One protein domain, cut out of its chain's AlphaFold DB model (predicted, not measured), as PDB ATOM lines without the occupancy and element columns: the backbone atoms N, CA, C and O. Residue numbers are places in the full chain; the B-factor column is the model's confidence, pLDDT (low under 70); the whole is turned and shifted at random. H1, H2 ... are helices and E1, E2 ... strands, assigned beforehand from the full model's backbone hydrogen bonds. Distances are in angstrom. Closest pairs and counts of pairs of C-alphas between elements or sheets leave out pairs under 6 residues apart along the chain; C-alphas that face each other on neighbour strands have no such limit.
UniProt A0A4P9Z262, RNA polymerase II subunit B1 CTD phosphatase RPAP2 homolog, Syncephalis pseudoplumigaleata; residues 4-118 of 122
ATOM      1  N   THR A   4     120.246 122.162 190.160       74.38
ATOM      2  CA  THR A   4     118.991 122.788 190.596       74.38
ATOM      3  C   THR A   4     118.636 124.065 189.833       74.38
ATOM      4  O   THR A   4     117.459 124.310 189.595       74.38
ATOM      5  N   ALA A   5     119.619 124.880 189.442       81.62
ATOM      6  CA  ALA A   5     119.379 126.108 188.686       81.62
ATOM      7  C   ALA A   5     118.997 125.790 187.237       81.62
ATOM      8  O   ALA A   5     118.045 126.364 186.715       81.62
ATOM      9  N   ASP A   6     119.685 124.815 186.638       84.75
ATOM     10  CA  ASP A   6     119.416 124.365 185.270       84.75
ATOM     11  C   ASP A   6     118.022 123.713 185.169       84.75
ATOM     12  O   ASP A   6     117.257 124.028 184.262       84.75
ATOM     13  N   ALA A   7     117.629 122.893 186.154       86.12
ATOM     14  CA  ALA A   7     116.293 122.290 186.203       86.12
ATOM     15  C   ALA A   7     115.163 123.321 186.392       86.12
ATOM     16  O   ALA A   7     114.086 123.179 185.814       86.12
ATOM     17  N   LEU A   8     115.391 124.373 187.188       86.44
ATOM     18  CA  LEU A   8     114.424 125.466 187.349       86.44
ATOM     19  C   LEU A   8     114.288 126.296 186.070       86.44
ATOM     20  O   LEU A   8     113.173 126.680 185.723       86.44
ATOM     21  N   ALA A   9     115.399 126.553 185.375       90.38
ATOM     22  CA  ALA A   9     115.394 127.250 184.094       90.38
ATOM     23  C   ALA A   9     114.633 126.451 183.028       90.38
ATOM     24  O   ALA A   9     113.772 127.005 182.352       90.38
ATOM     25  N   GLN A  10     114.874 125.140 182.950       91.25
ATOM     26  CA  GLN A  10     114.146 124.261 182.038       91.25
ATOM     27  C   GLN A  10     112.640 124.237 182.349       91.25
ATOM     28  O   GLN A  10     111.817 124.413 181.456       91.25
ATOM     29  N   ARG A  11     112.258 124.101 183.628       90.69
ATOM     30  CA  ARG A  11     110.843 124.138 184.040       90.69
ATOM     31  C   ARG A  11     110.175 125.474 183.706       90.69
ATOM     32  O   ARG A  11     108.997 125.490 183.356       90.69
ATOM     33  N   LEU A  12     110.894 126.586 183.867       93.50
ATOM     34  CA  LEU A  12     110.404 127.910 183.486       93.50
ATOM     35  C   LEU A  12     110.082 127.947 181.991       93.50
ATOM     36  O   LEU A  12     108.961 128.294 181.635       93.50
ATOM     37  N   GLU A  13     111.026 127.529 181.148       95.19
ATOM     38  CA  GLU A  13     110.868 127.519 179.692       95.19
ATOM     39  C   GLU A  13     109.695 126.635 179.242       95.19
ATOM     40  O   GLU A  13     108.855 127.072 178.457       95.19
ATOM     41  N   GLU A  14     109.568 125.430 179.803       94.00
ATOM     42  CA  GLU A  14     108.449 124.520 179.522       94.00
ATOM     43  C   GLU A  14     107.093 125.130 179.920       94.00
ATOM     44  O   GLU A  14     106.119 125.057 179.164       94.00
ATOM     45  N   CYS A  15     107.015 125.766 181.093       94.94
ATOM     46  CA  CYS A  15     105.785 126.408 181.558       94.94
ATOM     47  C   CYS A  15     105.426 127.645 180.732       94.94
ATOM     48  O   CYS A  15     104.241 127.888 180.493       94.94
ATOM     49  N   ASP A  16     106.418 128.430 180.316       95.62
ATOM     50  CA  ASP A  16     106.209 129.619 179.492       95.62
ATOM     51  C   ASP A  16     105.746 129.217 178.083       95.62
ATOM     52  O   ASP A  16     104.761 129.765 177.588       95.62
ATOM     53  N   ALA A  17     106.351 128.186 177.483       96.69
ATOM     54  CA  ALA A  17     105.909 127.628 176.204       96.69
ATOM     55  C   ALA A  17     104.468 127.091 176.273       96.69
ATOM     56  O   ALA A  17     103.648 127.360 175.392       96.69
ATOM     57  N   LEU A  18     104.124 126.378 177.350       95.88
ATOM     58  CA  LEU A  18     102.765 125.880 177.558       95.88
ATOM     59  C   LEU A  18     101.768 127.027 177.755       95.88
ATOM     60  O   LEU A  18     100.693 127.016 177.158       95.88
ATOM     61  N   THR A  19     102.131 128.035 178.551       97.31
ATOM     62  CA  THR A  19     101.322 129.247 178.747       97.31
ATOM     63  C   THR A  19     101.026 129.913 177.408       97.31
ATOM     64  O   THR A  19      99.865 130.205 177.123       97.31
ATOM     65  N   PHE A  20     102.050 130.083 176.570       97.75
ATOM     66  CA  PHE A  20     101.915 130.674 175.245       97.75
ATOM     67  C   PHE A  20     100.957 129.874 174.349       97.75
ATOM     68  O   PHE A  20     100.042 130.459 173.773       97.75
ATOM     69  N   SER A  21     101.064 128.540 174.319       98.12
ATOM     70  CA  SER A  21     100.137 127.706 173.533       98.12
ATOM     71  C   SER A  21      98.671 127.867 173.958       98.12
ATOM     72  O   SER A  21      97.771 127.862 173.117       98.12
ATOM     73  N   TRP A  22      98.413 128.079 175.254       98.19
ATOM     74  CA  TRP A  22      97.064 128.365 175.745       98.19
ATOM     75  C   TRP A  22      96.592 129.755 175.324       98.19
ATOM     76  O   TRP A  22      95.413 129.925 175.022       98.19
ATOM     77  N   GLN A  23      97.479 130.752 175.288       98.12
ATOM     78  CA  GLN A  23      97.128 132.084 174.791       98.12
ATOM     79  C   GLN A  23      96.734 132.037 173.311       98.12
ATOM     80  O   GLN A  23      95.676 132.563 172.966       98.12
ATOM     81  N   GLU A  24      97.510 131.343 172.474       97.50
ATOM     82  CA  GLU A  24      97.185 131.125 171.056       97.50
ATOM     83  C   GLU A  24      95.866 130.364 170.879       97.50
ATOM     84  O   GLU A  24      95.028 130.722 170.056       97.50
ATOM     85  N   GLN A  25      95.622 129.326 171.681       97.62
ATOM     86  CA  GLN A  25      94.367 128.587 171.584       97.62
ATOM     87  C   GLN A  25      93.152 129.450 171.963       97.62
ATOM     88  O   GLN A  25      92.081 129.304 171.374       97.62
ATOM     89  N   LEU A  26      93.299 130.348 172.942       97.94
ATOM     90  CA  LEU A  26      92.226 131.239 173.381       97.94
ATOM     91  C   LEU A  26      92.082 132.507 172.525       97.94
ATOM     92  O   LEU A  26      91.084 133.219 172.690       97.94
ATOM     93  N   SER A  27      93.022 132.820 171.625       96.19
ATOM     94  CA  SER A  27      92.875 133.951 170.694       96.19
ATOM     95  C   SER A  27      91.826 133.682 169.608       96.19
ATOM     96  O   SER A  27      91.253 134.625 169.066       96.19
ATOM     97  N   GLU A  28      91.494 132.414 169.363       95.25
ATOM     98  CA  GLU A  28      90.375 131.973 168.524       95.25
ATOM     99  C   GLU A  28      89.181 131.510 169.381       95.25
ATOM    100  O   GLU A  28      89.321 131.259 170.583       95.25
ATOM    101  N   PRO A  29      87.948 131.464 168.848       96.75
ATOM    102  CA  PRO A  29      86.803 130.977 169.610       96.75
ATOM    103  C   PRO A  29      86.978 129.533 170.097       96.75
ATOM    104  O   PRO A  29      87.344 128.644 169.332       96.75
ATOM    105  N   CYS A  30      86.678 129.290 171.374       96.88
ATOM    106  CA  CYS A  30      86.884 127.991 172.012       96.88
ATOM    107  C   CYS A  30      85.644 127.504 172.778       96.88
ATOM    108  O   CYS A  30      84.667 128.228 172.969       96.88
ATOM    109  N   THR A  31      85.687 126.264 173.266       98.06
ATOM    110  CA  THR A  31      84.646 125.736 174.157       98.06
ATOM    111  C   THR A  31      84.871 126.188 175.603       98.06
ATOM    112  O   THR A  31      85.960 126.614 175.989       98.06
ATOM    113  N   GLU A  32      83.836 126.070 176.438       97.12
ATOM    114  CA  GLU A  32      83.942 126.356 177.876       97.12
ATOM    115  C   GLU A  32      84.931 125.419 178.585       97.12
ATOM    116  O   GLU A  32      85.650 125.852 179.479       97.12
ATOM    117  N   GLN A  33      85.022 124.161 178.148       97.44
ATOM    118  CA  GLN A  33      85.970 123.184 178.693       97.44
ATOM    119  C   GLN A  33      87.421 123.630 178.480       97.44
ATOM    120  O   GLN A  33      88.186 123.677 179.438       97.44
ATOM    121  N   VAL A  34      87.759 124.059 177.260       97.75
ATOM    122  CA  VAL A  34      89.087 124.600 176.923       97.75
ATOM    123  C   VAL A  34      89.411 125.821 177.789       97.75
ATOM    124  O   VAL A  34      90.507 125.924 178.334       97.75
ATOM    125  N   LEU A  35      88.442 126.725 177.980       97.69
ATOM    126  CA  LEU A  35      88.634 127.904 178.826       97.69
ATOM    127  C   LEU A  35      88.906 127.528 180.295       97.69
ATOM    128  O   LEU A  35      89.744 128.149 180.944       97.69
ATOM    129  N   LEU A  36      88.222 126.514 180.827       96.94
ATOM    130  CA  LEU A  36      88.430 126.040 182.199       96.94
ATOM    131  C   LEU A  36      89.794 125.367 182.386       96.94
ATOM    132  O   LEU A  36      90.441 125.572 183.414       96.94
ATOM    133  N   GLU A  37      90.244 124.584 181.409       96.38
ATOM    134  CA  GLU A  37      91.557 123.932 181.438       96.38
ATOM    135  C   GLU A  37      92.696 124.959 181.399       96.38
ATOM    136  O   GLU A  37      93.635 124.878 182.201       96.38
ATOM    137  N   ALA A  38      92.560 125.988 180.558       97.19
ATOM    138  CA  ALA A  38      93.533 127.066 180.423       97.19
ATOM    139  C   ALA A  38      93.776 127.831 181.738       97.19
ATOM    140  O   ALA A  38      94.886 128.307 181.986       97.19
ATOM    141  N   ALA A  39      92.780 127.922 182.627       96.31
ATOM    142  CA  ALA A  39      92.891 128.663 183.888       96.31
ATOM    143  C   ALA A  39      94.067 128.199 184.767       96.31
ATOM    144  O   ALA A  39      94.656 128.996 185.505       96.31
ATOM    145  N   ARG A  40      94.457 126.921 184.658       94.31
ATOM    146  CA  ARG A  40      95.592 126.340 185.393       94.31
ATOM    147  C   ARG A  40      96.943 126.896 184.946       94.31
ATOM    148  O   ARG A  40      97.870 126.949 185.755       94.31
ATOM    149  N   TYR A  41      97.036 127.365 183.706       96.50
ATOM    150  CA  TYR A  41      98.274 127.798 183.054       96.50
ATOM    151  C   TYR A  41      98.331 129.308 182.816       96.50
ATOM    152  O   TYR A  41      99.336 129.831 182.354       96.50
ATOM    153  N   LEU A  42      97.277 130.046 183.166       97.12
ATOM    154  CA  LEU A  42      97.224 131.487 182.948       97.12
ATOM    155  C   LEU A  42      97.384 132.274 184.248       97.12
ATOM    156  O   LEU A  42      97.009 131.845 185.344       97.12
ATOM    157  N   GLN A  43      97.957 133.462 184.096       97.75
ATOM    158  CA  GLN A  43      97.895 134.549 185.065       97.75
ATOM    159  C   GLN A  43      96.925 135.614 184.539       97.75
ATOM    160  O   GLN A  43      96.683 135.662 183.329       97.75
ATOM    161  N   PRO A  44      96.429 136.526 185.397       97.50
ATOM    162  CA  PRO A  44      95.585 137.633 184.952       97.50
ATOM    163  C   PRO A  44      96.173 138.434 183.779       97.50
ATOM    164  O   PRO A  44      95.436 138.800 182.869       97.50
ATOM    165  N   ARG A  45      97.500 138.642 183.757       96.44
ATOM    166  CA  ARG A  45      98.196 139.334 182.656       96.44
ATOM    167  C   ARG A  45      98.130 138.570 181.325       96.44
ATOM    168  O   ARG A  45      97.798 139.166 180.315       96.44
ATOM    169  N   HIS A  46      98.328 137.248 181.344       97.69
ATOM    170  CA  HIS A  46      98.289 136.422 180.131       97.69
ATOM    171  C   HIS A  46      96.881 136.422 179.531       97.69
ATOM    172  O   HIS A  46      96.704 136.462 178.319       97.69
ATOM    173  N   TYR A  47      95.855 136.420 180.387       97.81
ATOM    174  CA  TYR A  47      94.481 136.543 179.918       97.81
ATOM    175  C   TYR A  47      94.181 137.929 179.346       97.81
ATOM    176  O   TYR A  47      93.440 138.020 178.376       97.81
ATOM    177  N   GLN A  48      94.752 139.001 179.902       95.75
ATOM    178  CA  GLN A  48      94.623 140.335 179.316       95.75
ATOM    179  C   GLN A  48      95.220 140.386 177.901       95.75
ATOM    180  O   GLN A  48      94.554 140.892 177.003       95.75
ATOM    181  N   GLU A  49      96.401 139.805 177.694       95.94
ATOM    182  CA  GLU A  49      97.023 139.679 176.366       95.94
ATOM    183  C   GLU A  49      96.105 138.915 175.394       95.94
ATOM    184  O   GLU A  49      95.872 139.368 174.279       95.94
ATOM    185  N   VAL A  50      95.454 137.832 175.845       97.31
ATOM    186  CA  VAL A  50      94.428 137.132 175.045       97.31
ATOM    187  C   VAL A  50      93.274 138.062 174.653       97.31
ATOM    188  O   VAL A  50      92.785 137.982 173.529       97.31
ATOM    189  N   LEU A  51      92.806 138.948 175.541       95.00
ATOM    190  CA  LEU A  51      91.745 139.905 175.191       95.00
ATOM    191  C   LEU A  51      92.187 140.867 174.083       95.00
ATOM    192  O   LEU A  51      91.375 141.202 173.222       95.00
ATOM    193  N   GLU A  52      93.439 141.317 174.141       92.94
ATOM    194  CA  GLU A  52      94.037 142.248 173.182       92.94
ATOM    195  C   GLU A  52      94.200 141.582 171.807       92.94
ATOM    196  O   GLU A  52      93.736 142.137 170.809       92.94
ATOM    197  N   GLU A  53      94.725 140.354 171.759       94.88
ATOM    198  CA  GLU A  53      94.844 139.565 170.523       94.88
ATOM    199  C   GLU A  53      93.475 139.255 169.900       94.88
ATOM    200  O   GLU A  53      93.272 139.392 168.693       94.88
ATOM    201  N   ARG A  54      92.476 138.908 170.721       95.62
ATOM    202  CA  ARG A  54      91.104 138.687 170.233       95.62
ATOM    203  C   ARG A  54      90.499 139.943 169.616       95.62
ATOM    204  O   ARG A  54      89.853 139.842 168.575       95.62
ATOM    205  N   ASP A  55      90.688 141.104 170.243       91.75
ATOM    206  CA  ASP A  55      90.203 142.383 169.708       91.75
ATOM    207  C   ASP A  55      90.896 142.715 168.377       91.75
ATOM    208  O   ASP A  55      90.221 143.094 167.417       91.75
ATOM    209  N   ALA A  56      92.210 142.475 168.281       90.69
ATOM    210  CA  ALA A  56      92.981 142.631 167.046       90.69
ATOM    211  C   ALA A  56      92.478 141.710 165.916       90.69
ATOM    212  O   ALA A  56      92.373 142.150 164.768       90.69
ATOM    213  N   ASN A  57      92.071 140.482 166.248       92.75
ATOM    214  CA  ASN A  57      91.477 139.518 165.313       92.75
ATOM    215  C   ASN A  57      89.981 139.761 165.036       92.75
ATOM    216  O   ASN A  57      89.363 139.044 164.249       92.75
ATOM    217  N   GLY A  58      89.369 140.775 165.655       92.06
ATOM    218  CA  GLY A  58      87.961 141.111 165.440       92.06
ATOM    219  C   GLY A  58      86.974 140.170 166.138       92.06
ATOM    220  O   GLY A  58      85.793 140.132 165.765       92.06
ATOM    221  N   TYR A  59      87.420 139.454 167.171       95.62
ATOM    222  CA  TYR A  59      86.590 138.620 168.034       95.62
ATOM    223  C   TYR A  59      86.262 139.308 169.356       95.62
ATOM    224  O   TYR A  59      87.043 140.054 169.933       95.62
ATOM    225  N   CYS A  60      85.080 139.013 169.894       96.12
ATOM    226  CA  CYS A  60      84.725 139.383 171.255       96.12
ATOM    227  C   CYS A  60      85.742 138.772 172.224       96.12
ATOM    228  O   CYS A  60      85.948 137.561 172.223       96.12
ATOM    229  N   GLY A  61      86.282 139.577 173.134       95.62
ATOM    230  CA  GLY A  61      87.277 139.182 174.126       95.62
ATOM    231  C   GLY A  61      86.818 138.115 175.125       95.62
ATOM    232  O   GLY A  61      87.593 137.689 175.959       95.62
ATOM    233  N   TYR A  62      85.565 137.653 175.101       97.31
ATOM    234  CA  TYR A  62      85.202 136.449 175.859       97.31
ATOM    235  C   TYR A  62      85.501 135.209 175.000       97.31
ATOM    236  O   TYR A  62      84.831 135.078 173.973       97.31
ATOM    237  N   PRO A  63      86.431 134.307 175.387       97.56
ATOM    238  CA  PRO A  63      86.930 133.245 174.500       97.56
ATOM    239  C   PRO A  63      85.868 132.293 173.942       97.56
ATOM    240  O   PRO A  63      85.956 131.866 172.797       97.56
ATOM    241  N   VAL A  64      84.797 132.045 174.701       98.00
ATOM    242  CA  VAL A  64      83.674 131.180 174.279       98.00
ATOM    243  C   VAL A  64      82.716 131.890 173.304       98.00
ATOM    244  O   VAL A  64      81.656 131.380 172.957       98.00
ATOM    245  N   CYS A  65      83.013 133.124 172.885       97.50
ATOM    246  CA  CYS A  65      82.161 133.902 171.992       97.50
ATOM    247  C   CYS A  65      82.810 134.118 170.622       97.50
ATOM    248  O   CYS A  65      83.843 134.767 170.513       97.50
ATOM    249  N   GLU A  66      82.111 133.681 169.575       96.25
ATOM    250  CA  GLU A  66      82.507 133.834 168.164       96.25
ATOM    251  C   GLU A  66      82.109 135.183 167.542       96.25
ATOM    252  O   GLU A  66      82.478 135.500 166.417       96.25
ATOM    253  N   ARG A  67      81.313 135.998 168.243       95.56
ATOM    254  CA  ARG A  67      80.827 137.275 167.695       95.56
ATOM    255  C   ARG A  67      81.921 138.327 167.712       95.56
ATOM    256  O   ARG A  67      82.692 138.374 168.662       95.56
ATOM    257  N   SER A  68      81.874 139.268 166.777       92.81
ATOM    258  CA  SER A  68      82.737 140.447 166.825       92.81
ATOM    259  C   SER A  68      82.371 141.409 167.964       92.81
ATOM    260  O   SER A  68      81.211 141.450 168.410       92.81
ATOM    261  N   PRO A  69      83.338 142.201 168.456       90.12
ATOM    262  CA  PRO A  69      83.074 143.251 169.421       90.12
ATOM    263  C   PRO A  69      82.120 144.315 168.873       90.12
ATOM    264  O   PRO A  69      81.944 144.478 167.664       90.12
ATOM    265  N   LYS A  70      81.468 145.065 169.766       84.12
ATOM    266  CA  LYS A  70      80.633 146.186 169.325       84.12
ATOM    267  C   LYS A  70      81.516 147.316 168.814       84.12
ATOM    268  O   LYS A  70      82.363 147.811 169.549       84.12
ATOM    269  N   ALA A  71      81.221 147.816 167.618       71.50
ATOM    270  CA  ALA A  71      81.773 149.080 167.156       71.50
ATOM    271  C   ALA A  71      81.323 150.207 168.104       71.50
ATOM    272  O   ALA A  71      80.153 150.600 168.118       71.50
ATOM    273  N   VAL A  72      82.235 150.710 168.939       67.25
ATOM    274  CA  VAL A  72      81.956 151.850 169.822       67.25
ATOM    275  C   VAL A  72      82.511 153.114 169.175       67.25
ATOM    276  O   VAL A  72      83.725 153.286 169.093       67.25
ATOM    277  N   GLY A  73      81.615 154.009 168.747       66.62
ATOM    278  CA  GLY A  73      81.981 155.250 168.056       66.62
ATOM    279  C   GLY A  73      82.828 156.218 168.895       66.62
ATOM    280  O   GLY A  73      83.816 156.748 168.398       66.62
ATOM    281  N   SER A  74      82.500 156.430 170.176       70.00
ATOM    282  CA  SER A  74      83.234 157.353 171.060       70.00
ATOM    283  C   SER A  74      83.803 156.649 172.298       70.00
ATOM    284  O   SER A  74      83.117 155.869 172.960       70.00
ATOM    285  N   LYS A  75      85.064 156.955 172.653       74.69
ATOM    286  CA  LYS A  75      85.726 156.438 173.871       74.69
ATOM    287  C   LYS A  75      84.919 156.753 175.131       74.69
ATOM    288  O   LYS A  75      84.771 155.899 175.996       74.69
ATOM    289  N   TYR A  76      84.353 157.953 175.197       82.12
ATOM    290  CA  TYR A  76      83.563 158.405 176.331       82.12
ATOM    291  C   TYR A  76      82.091 158.542 175.955       82.12
ATOM    292  O   TYR A  76      81.755 158.973 174.846       82.12
ATOM    293  N   LYS A  77      81.214 158.195 176.897       82.81
ATOM    294  CA  LYS A  77      79.779 158.477 176.836       82.81
ATOM    295  C   LYS A  77      79.385 159.318 178.037       82.81
ATOM    296  O   LYS A  77      79.577 158.897 179.173       82.81
ATOM    297  N   ILE A  78      78.798 160.478 177.771       87.38
ATOM    298  CA  ILE A  78      78.296 161.382 178.804       87.38
ATOM    299  C   ILE A  78      76.830 161.043 179.063       87.38
ATOM    300  O   ILE A  78      76.023 160.987 178.135       87.38
ATOM    301  N   ASP A  79      76.492 160.800 180.322       86.88
ATOM    302  CA  ASP A  79      75.118 160.673 180.787       86.88
ATOM    303  C   ASP A  79      74.763 161.907 181.609       86.88
ATOM    304  O   ASP A  79      75.155 162.037 182.769       86.88
ATOM    305  N   PHE A  80      74.019 162.819 180.985       90.88
ATOM    306  CA  PHE A  80      73.600 164.074 181.604       90.88
ATOM    307  C   PHE A  80      72.645 163.869 182.782       90.88
ATOM    308  O   PHE A  80      72.643 164.687 183.695       90.88
ATOM    309  N   SER A  81      71.870 162.778 182.798       90.25
ATOM    310  CA  SER A  81      70.908 162.507 183.874       90.25
ATOM    311  C   SER A  81      71.598 162.109 185.175       90.25
ATOM    312  O   SER A  81      71.140 162.454 186.260       90.25
ATOM    313  N   ARG A  82      72.729 161.404 185.060       91.12
ATOM    314  CA  ARG A  82      73.545 160.964 186.197       91.12
ATOM    315  C   ARG A  82      74.762 161.850 186.438       91.12
ATOM    316  O   ARG A  82      75.446 161.650 187.431       91.12
ATOM    317  N   GLN A  83      75.040 162.781 185.526       90.50
ATOM    318  CA  GLN A  83      76.259 163.591 185.502       90.50
ATOM    319  C   GLN A  83      77.535 162.727 185.559       90.50
ATOM    320  O   GLN A  83      78.512 163.075 186.215       90.50
ATOM    321  N   VAL A  84      77.524 161.583 184.863       90.56
ATOM    322  CA  VAL A  84      78.648 160.631 184.818       90.56
ATOM    323  C   VAL A  84      79.214 160.550 183.405       90.56
ATOM    324  O   VAL A  84      78.473 160.453 182.423       90.56
ATOM    325  N   VAL A  85      80.544 160.532 183.308       85.38
ATOM    326  CA  VAL A  85      81.274 160.201 182.081       85.38
ATOM    327  C   VAL A  85      81.707 158.743 182.160       85.38
ATOM    328  O   VAL A  85      82.529 158.371 182.994       85.38
ATOM    329  N   TYR A  86      81.148 157.904 181.296       80.12
ATOM    330  CA  TYR A  86      81.544 156.507 181.187       80.12
ATOM    331  C   TYR A  86      82.704 156.369 180.205       80.12
ATOM    332  O   TYR A  86      82.573 156.769 179.044       80.12
ATOM    333  N   ASP A  87      83.800 155.752 180.642       79.00
ATOM    334  CA  ASP A  87      84.816 155.227 179.734       79.00
ATOM    335  C   ASP A  87      84.326 153.893 179.156       79.00
ATOM    336  O   ASP A  87      84.083 152.919 179.872       79.00
ATOM    337  N   GLN A  88      84.131 153.866 177.843       70.56
ATOM    338  CA  GLN A  88      83.653 152.702 177.106       70.56
ATOM    339  C   GLN A  88      84.801 151.868 176.524       70.56
ATOM    340  O   GLN A  88      84.531 150.903 175.813       70.56
ATOM    341  N   SER A  89      86.063 152.197 176.821       69.81
ATOM    342  CA  SER A  89      87.239 151.469 176.321       69.81
ATOM    343  C   SER A  89      87.163 149.985 176.669       69.81
ATOM    344  O   SER A  89      87.329 149.143 175.799       69.81
ATOM    345  N   ALA A  90      86.760 149.656 177.900       63.25
ATOM    346  CA  ALA A  90      86.596 148.271 178.341       63.25
ATOM    347  C   ALA A  90      85.408 147.533 177.688       63.25
ATOM    348  O   ALA A  90      85.297 146.321 177.842       63.25
ATOM    349  N   LEU A  91      84.482 148.238 177.023       64.75
ATOM    350  CA  LEU A  91      83.368 147.641 176.269       64.75
ATOM    351  C   LEU A  91      83.706 147.445 174.789       64.75
ATOM    352  O   LEU A  91      82.998 146.685 174.131       64.75
ATOM    353  N   LYS A  92      84.754 148.108 174.275       75.44
ATOM    354  CA  LYS A  92      85.163 147.999 172.869       75.44
ATOM    355  C   LYS A  92      85.517 146.576 172.485       75.44
ATOM    356  O   LYS A  92      85.077 146.158 171.432       75.44
ATOM    357  N   ALA A  93      86.157 145.836 173.385       86.12
ATOM    358  CA  ALA A  93      86.565 144.457 173.152       86.12
ATOM    359  C   ALA A  93      85.429 143.424 173.300       86.12
ATOM    360  O   ALA A  93      85.671 142.233 173.168       86.12
ATOM    361  N   PHE A  94      84.174 143.806 173.593       94.06
ATOM    362  CA  PHE A  94      83.101 142.826 173.841       94.06
ATOM    363  C   PHE A  94      81.842 143.063 173.007       94.06
ATOM    364  O   PHE A  94      81.383 144.185 172.800       94.06
ATOM    365  N   CYS A  95      81.181 141.971 172.609       92.81
ATOM    366  CA  CYS A  95      79.899 142.042 171.902       92.81
ATOM    367  C   CYS A  95      78.721 142.438 172.820       92.81
ATOM    368  O   CYS A  95      77.671 142.884 172.354       92.81
ATOM    369  N   SER A  96      78.842 142.260 174.142       91.38
ATOM    370  CA  SER A  96      77.769 142.546 175.103       91.38
ATOM    371  C   SER A  96      78.288 142.726 176.533       91.38
ATOM    372  O   SER A  96      79.347 142.210 176.890       91.38
ATOM    373  N   ARG A  97      77.486 143.376 177.392       89.56
ATOM    374  CA  ARG A  97      77.767 143.475 178.839       89.56
ATOM    375  C   ARG A  97      77.845 142.105 179.517       89.56
ATOM    376  O   ARG A  97      78.608 141.948 180.460       89.56
ATOM    377  N   ARG A  98      77.086 141.113 179.030       94.31
ATOM    378  CA  ARG A  98      77.135 139.735 179.541       94.31
ATOM    379  C   ARG A  98      78.501 139.103 179.282       94.31
ATOM    380  O   ARG A  98      79.076 138.546 180.203       94.31
ATOM    381  N   CYS A  99      79.030 139.231 178.064       95.75
ATOM    382  CA  CYS A  99      80.361 138.717 177.724       95.75
ATOM    383  C   CYS A  99      81.463 139.446 178.496       95.75
ATOM    384  O   CYS A  99      82.362 138.794 179.013       95.75
ATOM    385  N   GLN A 100      81.354 140.768 178.651       93.75
ATOM    386  CA  GLN A 100      82.280 141.538 179.486       93.75
ATOM    387  C   GLN A 100      82.262 141.054 180.946       93.75
ATOM    388  O   GLN A 100      83.314 140.832 181.537       93.75
ATOM    389  N   ALA A 101      81.075 140.870 181.530       94.62
ATOM    390  CA  ALA A 101      80.936 140.400 182.904       94.62
ATOM    391  C   ALA A 101      81.463 138.966 183.081       94.62
ATOM    392  O   ALA A 101      82.181 138.716 184.042       94.62
ATOM    393  N   ALA A 102      81.160 138.058 182.148       96.81
ATOM    394  CA  ALA A 102      81.658 136.681 182.165       96.81
ATOM    395  C   ALA A 102      83.188 136.623 182.027       96.81
ATOM    396  O   ALA A 102      83.851 135.966 182.822       96.81
ATOM    397  N   SER A 103      83.755 137.380 181.083       96.56
ATOM    398  CA  SER A 103      85.206 137.483 180.897       96.56
ATOM    399  C   SER A 103      85.901 138.057 182.135       96.56
ATOM    400  O   SER A 103      86.893 137.506 182.606       96.56
ATOM    401  N   ARG A 104      85.340 139.112 182.740       95.75
ATOM    402  CA  ARG A 104      85.858 139.677 183.994       95.75
ATOM    403  C   ARG A 104      85.765 138.685 185.153       95.75
ATOM    404  O   ARG A 104      86.685 138.615 185.960       95.75
ATOM    405  N   PHE A 105      84.663 137.945 185.250       97.38
ATOM    406  CA  PHE A 105      84.484 136.919 186.274       97.38
ATOM    407  C   PHE A 105      85.540 135.818 186.144       97.38
ATOM    408  O   PHE A 105      86.137 135.439 187.147       97.38
ATOM    409  N   TYR A 106      85.827 135.360 184.924       97.81
ATOM    410  CA  TYR A 106      86.918 134.425 184.655       97.81
ATOM    411  C   TYR A 106      88.282 135.003 185.067       97.81
ATOM    412  O   TYR A 106      88.994 134.386 185.853       97.81
ATOM    413  N   ALA A 107      88.608 136.226 184.635       97.00
ATOM    414  CA  ALA A 107      89.889 136.870 184.943       97.00
ATOM    415  C   ALA A 107      90.170 136.985 186.453       97.00
ATOM    416  O   ALA A 107      91.304 136.802 186.889       97.00
ATOM    417  N   LEU A 108      89.137 137.262 187.257       97.06
ATOM    418  CA  LEU A 108      89.246 137.379 188.717       97.06
ATOM    419  C   LEU A 108      89.531 136.046 189.425       97.06
ATOM    420  O   LEU A 108      89.955 136.063 190.577       97.06
ATOM    421  N   GLN A 109      89.285 134.915 188.767       96.75
ATOM    422  CA  GLN A 109      89.538 133.579 189.315       96.75
ATOM    423  C   GLN A 109      90.939 133.054 188.975       96.75
ATOM    424  O   GLN A 109      91.346 132.021 189.504       96.75
ATOM    425  N   LEU A 110      91.688 133.745 188.109       97.12
ATOM    426  CA  LEU A 110      93.025 133.318 187.709       97.12
ATOM    427  C   LEU A 110      94.035 133.515 188.837       97.12
ATOM    428  O   LEU A 110      94.106 134.573 189.465       97.12
ATOM    429  N   ASN A 111      94.870 132.499 189.054       96.25
ATOM    430  CA  ASN A 111      95.924 132.555 190.058       96.25
ATOM    431  C   ASN A 111      97.020 133.557 189.616       96.25
ATOM    432  O   ASN A 111      97.542 133.435 188.506       96.25
ATOM    433  N   PRO A 112      97.402 134.548 190.443       96.00
ATOM    434  CA  PRO A 112      98.483 135.477 190.112       96.00
ATOM    435  C   PRO A 112      99.889 134.869 190.261       96.00
ATOM    436  O   PRO A 112     100.854 135.447 189.770       96.00
ATOM    437  N   GLN A 113     100.033 133.722 190.931       95.31
ATOM    438  CA  GLN A 113     101.319 133.053 191.120       95.31
ATOM    439  C   GLN A 113     101.909 132.600 189.771       95.31
ATOM    440  O   GLN A 113     101.168 132.048 188.948       95.31
ATOM    441  N   PRO A 114     103.226 132.764 189.541       94.19
ATOM    442  CA  PRO A 114     103.897 132.244 188.353       94.19
ATOM    443  C   PRO A 114     103.647 130.750 188.138       94.19
ATOM    444  O   PRO A 114     103.693 129.973 189.090       94.19
ATOM    445  N   VAL A 115     103.395 130.350 186.889       93.88
ATOM    446  CA  VAL A 115     102.959 128.987 186.527       93.88
ATOM    447  C   VAL A 115     103.994 127.939 186.935       93.88
ATOM    448  O   VAL A 115     103.642 126.956 187.578       93.88
ATOM    449  N   HIS A 116     105.280 128.203 186.688       92.06
ATOM    450  CA  HIS A 116     106.378 127.308 187.061       92.06
ATOM    451  C   HIS A 116     106.516 127.080 188.578       92.06
ATOM    452  O   HIS A 116     107.151 126.110 188.985       92.06
ATOM    453  N   LEU A 117     105.910 127.922 189.425       91.81
ATOM    454  CA  LEU A 117     105.896 127.749 190.885       91.81
ATOM    455  C   LEU A 117     104.640 127.032 191.401       91.81
ATOM    456  O   LEU A 117     104.532 126.811 192.607       91.81
ATOM    457  N   ARG A 118     103.670 126.719 190.534       91.31
ATOM    458  CA  ARG A 118     102.428 126.045 190.931       91.31
ATOM    459  C   ARG A 118     102.676 124.551 191.118       91.31
ATOM    460  O   ARG A 118     103.430 123.936 190.363       91.31
TER     461      ARG A 118
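Overview. This is residues 4 to 118 of the 122 residues of the protein "RNA polymerase II subunit B1 CTD phosphatase RPAP2 homolog" of Syncephalis pseudoplumigaleata (UniProt A0A4P9Z262). An elongated, loose model has a long helix, H1, reaching out to one end, a small helical core in the middle, and a two-stranded hairpin, E1 and E2, at the other end. In the core H2, H3 and H5 surround residues 61 to 64 of a long loop, the short H4 leads from the hairpin back to H5, and the last residues, 114 to 118, fold back beside H1. The tip of the hairpin, residues 79 to 84, sticks out. The printed part has 115 residues in the order H1 H2 H3 E1 E2 H4 H5, mostly helix, with an antiparallel sheet in the order E1 - E2. The radius of gyration of the C-alphas is 16.8 A, and the spans are 62 by 27 by 21 A.

Arrangement. H1, residues 4 to 27, and H2, residues 32 to 38, are close but not clearly touching; their closest C-alphas, of Trp 22 and Ala 38, are 6.0 A apart. They run opposite ways at a shallow tilt of 22 degrees. With residues 19 to 27 alone, H1 touches H3, residues 44 to 56; the closest C-alphas, of Ser 27 and Arg 54, are 5.1 A apart. These two run the same way at a steep tilt of 37 degrees, only just past shallow. E1, residues 76 to 79, and E2, residues 84 to 87, form an antiparallel hairpin, with N 77 and O 86 at 2.9 A and N 86 and O 77 at 2.8 A, within hydrogen-bond range. H4, residues 89 to 92, and H5, residues 97 to 109, are close but not clearly touching; their closest C-alphas, of Leu 91 and Gln 100, are 7.0 A apart. H5 and H3 only just touch, only at their ends, with 3 pairs of C-alphas within 8 A, the closest those of Pro 44 and Ala 107 at 5.7 A. They run opposite ways at a shallow tilt of 30 degrees. H1 and H5 are apart. Every O i to N i+4 pair is within hydrogen-bond range in H1, H2 and H3, and 8 of 9 are in H5; H4 is too short for such a pair.

Along the chain. H1 begins at C-alpha 4 (118.991, 122.788, 190.596) and is 34.7 A long. H2 measures 9.9 A, H3 18.8 A, E1 9.8 A, E2 9.6 A and H4 5.3 A. H5, 18.6 A long, ends at C-alpha 109 (89.538, 133.579, 189.315).

Size, cuts and confidence. The C-alphas farthest apart, of Thr 4 and Ser 81, are 62.7 A apart. The printed part has no cut. The link from H3 to E1, residues 57 to 75, is long. The pLDDT is under 70 at residues 72 to 73 and 89 to 91.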